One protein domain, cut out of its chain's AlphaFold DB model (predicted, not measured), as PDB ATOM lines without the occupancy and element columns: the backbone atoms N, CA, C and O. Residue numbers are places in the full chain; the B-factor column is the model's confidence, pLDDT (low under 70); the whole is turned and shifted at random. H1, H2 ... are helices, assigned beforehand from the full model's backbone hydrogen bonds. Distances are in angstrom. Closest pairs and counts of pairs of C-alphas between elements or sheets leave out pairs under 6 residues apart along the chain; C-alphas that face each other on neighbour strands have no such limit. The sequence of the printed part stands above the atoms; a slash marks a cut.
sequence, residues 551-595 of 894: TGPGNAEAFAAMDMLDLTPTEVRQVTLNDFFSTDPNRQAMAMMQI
ATOM      1  N   THR A 551     -33.058 -35.718  10.017       67.12
ATOM      2  CA  THR A 551     -32.070 -34.641   9.936       67.12
ATOM      3  C   THR A 551     -31.796 -34.270   8.481       67.12
ATOM      4  O   THR A 551     -31.444 -35.146   7.696       67.12
ATOM      5  N   GLY A 552     -31.865 -32.979   8.143       71.75
ATOM      6  CA  GLY A 552     -31.507 -32.464   6.814       71.75
ATOM      7  C   GLY A 552     -32.693 -32.262   5.856       71.75
ATOM      8  O   GLY A 552     -33.847 -32.410   6.268       71.75
ATOM      9  N   PRO A 553     -32.413 -31.857   4.601       77.75
ATOM     10  CA  PRO A 553     -33.419 -31.749   3.545       77.75
ATOM     11  C   PRO A 553     -33.927 -33.138   3.128       77.75
ATOM     12  O   PRO A 553     -33.211 -34.131   3.249       77.75
ATOM     13  N   GLY A 554     -35.170 -33.213   2.658       85.50
ATOM     14  CA  GLY A 554     -35.754 -34.403   2.041       85.50
ATOM     15  C   GLY A 554     -36.266 -34.115   0.632       85.50
ATOM     16  O   GLY A 554     -35.983 -33.066   0.052       85.50
ATOM     17  N   ASN A 555     -37.065 -35.038   0.099       87.12
ATOM     18  CA  ASN A 555     -37.518 -34.984  -1.291       87.12
ATOM     19  C   ASN A 555     -38.230 -33.661  -1.633       87.12
ATOM     20  O   ASN A 555     -37.975 -33.089  -2.687       87.12
ATOM     21  N   ALA A 556     -39.076 -33.141  -0.737       88.50
ATOM     22  CA  ALA A 556     -39.817 -31.900  -0.978       88.50
ATOM     23  C   ALA A 556     -38.896 -30.682  -1.182       88.50
ATOM     24  O   ALA A 556     -39.169 -29.846  -2.038       88.50
ATOM     25  N   GLU A 557     -37.802 -30.570  -0.418       87.19
ATOM     26  CA  GLU A 557     -36.814 -29.505  -0.621       87.19
ATOM     27  C   GLU A 557     -36.094 -29.663  -1.959       87.19
ATOM     28  O   GLU A 557     -35.884 -28.669  -2.648       87.19
ATOM     29  N   ALA A 558     -35.759 -30.896  -2.344       80.06
ATOM     30  CA  ALA A 558     -35.089 -31.159  -3.609       80.06
ATOM     31  C   ALA A 558     -35.981 -30.825  -4.817       80.06
ATOM     32  O   ALA A 558     -35.542 -30.136  -5.733       80.06
ATOM     33  N   PHE A 559     -37.256 -31.227  -4.800       82.31
ATOM     34  CA  PHE A 559     -38.200 -30.870  -5.864       82.31
ATOM     35  C   PHE A 559     -38.488 -29.372  -5.929       82.31
ATOM     36  O   PHE A 559     -38.600 -28.826  -7.022       82.31
ATOM     37  N   ALA A 560     -38.555 -28.690  -4.782       83.69
ATOM     38  CA  ALA A 560     -38.681 -27.237  -4.758       83.69
ATOM     39  C   ALA A 560     -37.429 -26.551  -5.335       83.69
ATOM     40  O   ALA A 560     -37.550 -25.576  -6.068       83.69
ATOM     41  N   ALA A 561     -36.231 -27.078  -5.061       77.69
ATOM     42  CA  ALA A 561     -34.984 -26.570  -5.636       77.69
ATOM     43  C   ALA A 561     -34.885 -26.792  -7.157       77.69
ATOM     44  O   ALA A 561     -34.223 -26.015  -7.839       77.69
ATOM     45  N   MET A 562     -35.564 -27.812  -7.691       77.06
ATOM     46  CA  MET A 562     -35.687 -28.071  -9.132       77.06
ATOM     47  C   MET A 562     -36.831 -27.287  -9.806       77.06
ATOM     48  O   MET A 562     -37.108 -27.531 -10.975       77.06
ATOM     49  N   ASP A 563     -37.509 -26.378  -9.088       80.88
ATOM     50  CA  ASP A 563     -38.700 -25.646  -9.562       80.88
ATOM     51  C   ASP A 563     -39.873 -26.567  -9.964       80.88
ATOM     52  O   ASP A 563     -40.762 -26.185 -10.715       80.88
ATOM     53  N   MET A 564     -39.908 -27.800  -9.445       80.44
ATOM     54  CA  MET A 564     -40.952 -28.798  -9.730       80.44
ATOM     55  C   MET A 564     -42.130 -28.733  -8.749       80.44
ATOM     56  O   MET A 564     -42.971 -29.632  -8.734       80.44
ATOM     57  N   LEU A 565     -42.158 -27.720  -7.878       84.56
ATOM     58  CA  LEU A 565     -43.212 -27.487  -6.899       84.56
ATOM     59  C   LEU A 565     -43.535 -25.995  -6.817       84.56
ATOM     60  O   LEU A 565     -42.663 -25.184  -6.522       84.56
ATOM     61  N   ASP A 566     -44.812 -25.655  -6.965       86.94
ATOM     62  CA  ASP A 566     -45.359 -24.345  -6.590       86.94
ATOM     63  C   ASP A 566     -45.730 -24.284  -5.094       86.94
ATOM     64  O   ASP A 566     -45.900 -23.203  -4.528       86.94
ATOM     65  N   LEU A 567     -45.884 -25.443  -4.443       90.19
ATOM     66  CA  LEU A 567     -46.087 -25.546  -2.997       90.19
ATOM     67  C   LEU A 567     -44.743 -25.531  -2.269       90.19
ATOM     68  O   LEU A 567     -43.791 -26.198  -2.676       90.19
ATOM     69  N   THR A 568     -44.673 -24.856  -1.123       92.75
ATOM     70  CA  THR A 568     -43.485 -24.956  -0.268       92.75
ATOM     71  C   THR A 568     -43.319 -26.386   0.269       92.75
ATOM     72  O   THR A 568     -44.313 -27.094   0.470       92.75
ATOM     73  N   PRO A 569     -42.089 -26.820   0.610       91.94
ATOM     74  CA  PRO A 569     -41.859 -28.146   1.186       91.94
ATOM     75  C   PRO A 569     -42.716 -28.456   2.424       91.94
ATOM     76  O   PRO A 569     -43.132 -29.594   2.637       91.94
ATOM     77  N   THR A 570     -43.006 -27.442   3.243       93.00
ATOM     78  CA  THR A 570     -43.902 -27.562   4.402       93.00
ATOM     79  C   THR A 570     -45.352 -27.775   3.975       93.00
ATOM     80  O   THR A 570     -46.039 -28.620   4.541       93.00
ATOM     81  N   GLU A 571     -45.832 -27.034   2.974       94.44
ATOM     82  CA  GLU A 571     -47.201 -27.179   2.477       94.44
ATOM     83  C   GLU A 571     -47.432 -28.552   1.862       94.44
ATOM     84  O   GLU A 571     -48.444 -29.169   2.185       94.44
ATOM     85  N   VAL A 572     -46.481 -29.059   1.066       93.38
ATOM     86  CA  VAL A 572     -46.542 -30.418   0.505       93.38
ATOM     87  C   VAL A 572     -46.788 -31.437   1.609       93.38
ATOM     88  O   VAL A 572     -47.720 -32.224   1.507       93.38
ATOM     89  N   ARG A 573     -46.022 -31.382   2.704       93.56
ATOM     90  CA  ARG A 573     -46.122 -32.338   3.822       93.56
ATOM     91  C   ARG A 573     -47.381 -32.200   4.672       93.56
ATOM     92  O   ARG A 573     -47.665 -33.091   5.477       93.56
ATOM     93  N   GLN A 574     -48.113 -31.103   4.515       94.81
ATOM     94  CA  GLN A 574     -49.371 -30.846   5.207       94.81
ATOM     95  C   GLN A 574     -50.600 -31.238   4.384       94.81
ATOM     96  O   GLN A 574     -51.707 -31.184   4.919       94.81
ATOM     97  N   VAL A 575     -50.438 -31.636   3.117       95.06
ATOM     98  CA  VAL A 575     -51.563 -32.045   2.270       95.06
ATOM     99  C   VAL A 575     -52.224 -33.303   2.828       95.06
ATOM    100  O   VAL A 575     -51.565 -34.263   3.221       95.06
ATOM    101  N   THR A 576     -53.549 -33.320   2.830       93.94
ATOM    102  CA  THR A 576     -54.409 -34.422   3.272       93.94
ATOM    103  C   THR A 576     -55.415 -34.781   2.179       93.94
ATOM    104  O   THR A 576     -55.623 -34.018   1.241       93.94
ATOM    105  N   LEU A 577     -56.142 -35.890   2.328       89.50
ATOM    106  CA  LEU A 577     -57.250 -36.207   1.415       89.50
ATOM    107  C   LEU A 577     -58.369 -35.142   1.406       89.50
ATOM    108  O   LEU A 577     -59.118 -35.060   0.440       89.50
ATOM    109  N   ASN A 578     -58.493 -34.283   2.426       88.75
ATOM    110  CA  ASN A 578     -59.472 -33.187   2.380       88.75
ATOM    111  C   ASN A 578     -59.113 -32.124   1.332       88.75
ATOM    112  O   ASN A 578     -59.998 -31.409   0.858       88.75
ATOM    113  N   ASP A 579     -57.841 -32.035   0.937       90.44
ATOM    114  CA  ASP A 579     -57.376 -31.091  -0.076       90.44
ATOM    115  C   ASP A 579     -57.880 -31.431  -1.491       90.44
ATOM    116  O   ASP A 579     -57.775 -30.593  -2.383       90.44
ATOM    117  N   PHE A 580     -58.543 -32.578  -1.696       84.44
ATOM    118  CA  PHE A 580     -59.349 -32.815  -2.901       84.44
ATOM    119  C   PHE A 580     -60.417 -31.733  -3.136       84.44
ATOM    120  O   PHE A 580     -60.775 -31.462  -4.280       84.44
ATOM    121  N   PHE A 581     -60.923 -31.115  -2.065       83.44
ATOM    122  CA  PHE A 581     -61.913 -30.036  -2.122       83.44
ATOM    123  C   PHE A 581     -61.279 -28.637  -2.077       83.44
ATOM    124  O   PHE A 581     -61.994 -27.638  -1.981       83.44
ATOM    125  N   SER A 582     -59.946 -28.549  -2.108       85.88
ATOM    126  CA  SER A 582     -59.231 -27.275  -2.176       85.88
ATOM    127  C   SER A 582     -59.578 -26.534  -3.467       85.88
ATOM    128  O   SER A 582     -59.822 -27.160  -4.493       85.88
ATOM    129  N   THR A 583     -59.558 -25.203  -3.451       83.75
ATOM    130  CA  THR A 583     -59.605 -24.393  -4.683       83.75
ATOM    131  C   THR A 583     -58.236 -24.265  -5.354       83.75
ATOM    132  O   THR A 583     -58.149 -23.734  -6.457       83.75
ATOM    133  N   ASP A 584     -57.175 -24.729  -4.692       86.00
ATOM    134  CA  ASP A 584     -55.812 -24.765  -5.215       86.00
ATOM    135  C   ASP A 584     -55.553 -26.105  -5.941       86.00
ATOM    136  O   ASP A 584     -55.521 -27.152  -5.277       86.00
ATOM    137  N   PRO A 585     -55.354 -26.100  -7.274       81.25
ATOM    138  CA  PRO A 585     -55.124 -27.314  -8.055       81.25
ATOM    139  C   PRO A 585     -53.831 -28.047  -7.668       81.25
ATOM    140  O   PRO A 585     -53.777 -29.272  -7.783       81.25
ATOM    141  N   ASN A 586     -52.820 -27.352  -7.136       85.69
ATOM    142  CA  ASN A 586     -51.567 -27.979  -6.708       85.69
ATOM    143  C   ASN A 586     -51.788 -28.848  -5.462       85.69
ATOM    144  O   ASN A 586     -51.267 -29.964  -5.359       85.69
ATOM    145  N   ARG A 587     -52.634 -28.376  -4.538       90.25
ATOM    146  CA  ARG A 587     -53.089 -29.149  -3.372       90.25
ATOM    147  C   ARG A 587     -53.973 -30.329  -3.773       90.25
ATOM    148  O   ARG A 587     -53.782 -31.422  -3.243       90.25
ATOM    149  N   GLN A 588     -54.885 -30.137  -4.729       86.19
ATOM    150  CA  GLN A 588     -55.709 -31.226  -5.269       86.19
ATOM    151  C   GLN A 588     -54.841 -32.330  -5.894       86.19
ATOM    152  O   GLN A 588     -55.059 -33.512  -5.620       86.19
ATOM    153  N   ALA A 589     -53.830 -31.952  -6.686       84.38
ATOM    154  CA  ALA A 589     -52.891 -32.890  -7.289       84.38
ATOM    155  C   ALA A 589     -52.156 -33.702  -6.213       84.38
ATOM    156  O   ALA A 589     -52.183 -34.928  -6.257       84.38
ATOM    157  N   MET A 590     -51.590 -33.047  -5.194       88.69
ATOM    158  CA  MET A 590     -50.904 -33.726  -4.084       88.69
ATOM    159  C   MET A 590     -51.826 -34.643  -3.263       88.69
ATOM    160  O   MET A 590     -51.397 -35.714  -2.832       88.69
ATOM    161  N   ALA A 591     -53.101 -34.279  -3.081       89.56
ATOM    162  CA  ALA A 591     -54.087 -35.138  -2.422       89.56
ATOM    163  C   ALA A 591     -54.347 -36.417  -3.233       89.56
ATOM    164  O   ALA A 591     -54.392 -37.515  -2.676       89.56
ATOM    165  N   MET A 592     -54.438 -36.295  -4.561       86.31
ATOM    166  CA  MET A 592     -54.589 -37.435  -5.466       86.31
ATOM    167  C   MET A 592     -53.407 -38.404  -5.397       86.31
ATOM    168  O   MET A 592     -53.601 -39.618  -5.461       86.31
ATOM    169  N   MET A 593     -52.193 -37.899  -5.185       87.31
ATOM    170  CA  MET A 593     -51.007 -38.748  -5.064       87.31
ATOM    171  C   MET A 593     -51.019 -39.650  -3.830       87.31
ATOM    172  O   MET A 593     -50.281 -40.631  -3.815       87.31
ATOM    173  N   GLN A 594     -51.827 -39.358  -2.804       89.69
ATOM    174  CA  GLN A 594     -51.928 -40.203  -1.603       89.69
ATOM    175  C   GLN A 594     -52.656 -41.522  -1.869       89.69
ATOM    176  O   GLN A 594     -52.444 -42.499  -1.149       89.69
ATOM    177  N   ILE A 595     -53.501 -41.552  -2.901       86.56
ATOM    178  CA  ILE A 595     -54.301 -42.719  -3.290       86.56
ATOM    179  C   ILE A 595     -53.798 -43.373  -4.579       86.56
ATOM    180  O   ILE A 595     -54.438 -44.282  -5.095       86.56
TER     181      ILE A 595
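This is residues 551 to 595 of the 894 residues of an uncharacterized protein of Cocleimonas flava (UniProt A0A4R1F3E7). What shape do these atoms make? Two small pairs of short helices make the two ends of the body: H3 packs on H4, the longest helix, and H1 and H2 form a hairpin. H2 lies between H1 and H4, where the two pairs come only loosely together. What is it built of? The 45 printed residues hold four named helices, in the order H1, H2, H3, H4, and no named strand; the class is all helix. How large is it? It is compact, with a radius of gyration of the C-alphas of 10.7 A and spans of 31 by 21 by 15 A.

What touches H4, residues 585 to 593? H3, residues 577 to 581, touches it; their closest C-alphas, of Phe 580 and Gln 588, are 4.6 A apart. How does H2, residues 569 to 574, stand to H4? They are close but not clearly touching, with closest C-alphas, of Val 572 and Met 590, 7.1 A apart, at a steep tilt of 65 degrees. Where is H1, residues 555 to 561? It touches H2 in a helical hairpin, opposite ways at a steep tilt of 42 degrees; the closest C-alphas, of Ala 556 and Pro 569, are 4.8 A apart. H1 is apart from H3 and H4. What do the backbones show? Every O i to N i+4 pair is within hydrogen-bond range in H1, H2 and H4; in H3 it is 0 of 1, beside 2 of 2 O i to N i+3 pairs.

Where is H4? It runs 12.5 A from C-alpha 585 at (-55.124, -27.314, -8.055) to C-alpha 593 at (-51.007, -38.748, -5.064). How long are the others? H1 measures 9.8 A from C-alpha 555 at (-37.518, -34.984, -1.291), H2 8.9 A and H3 8.5 A.

What are the farthest points? The C-alphas of Thr 551 and Thr 583 are 32.8 A apart. Are there cuts or long links? The printed part has no cut; the links H2 to H3 and H3 to H4 are tight, and H1 to H2 is short. Where is confidence low? Mean pLDDT of the printed part is 86.2, and residue 551 is under 70.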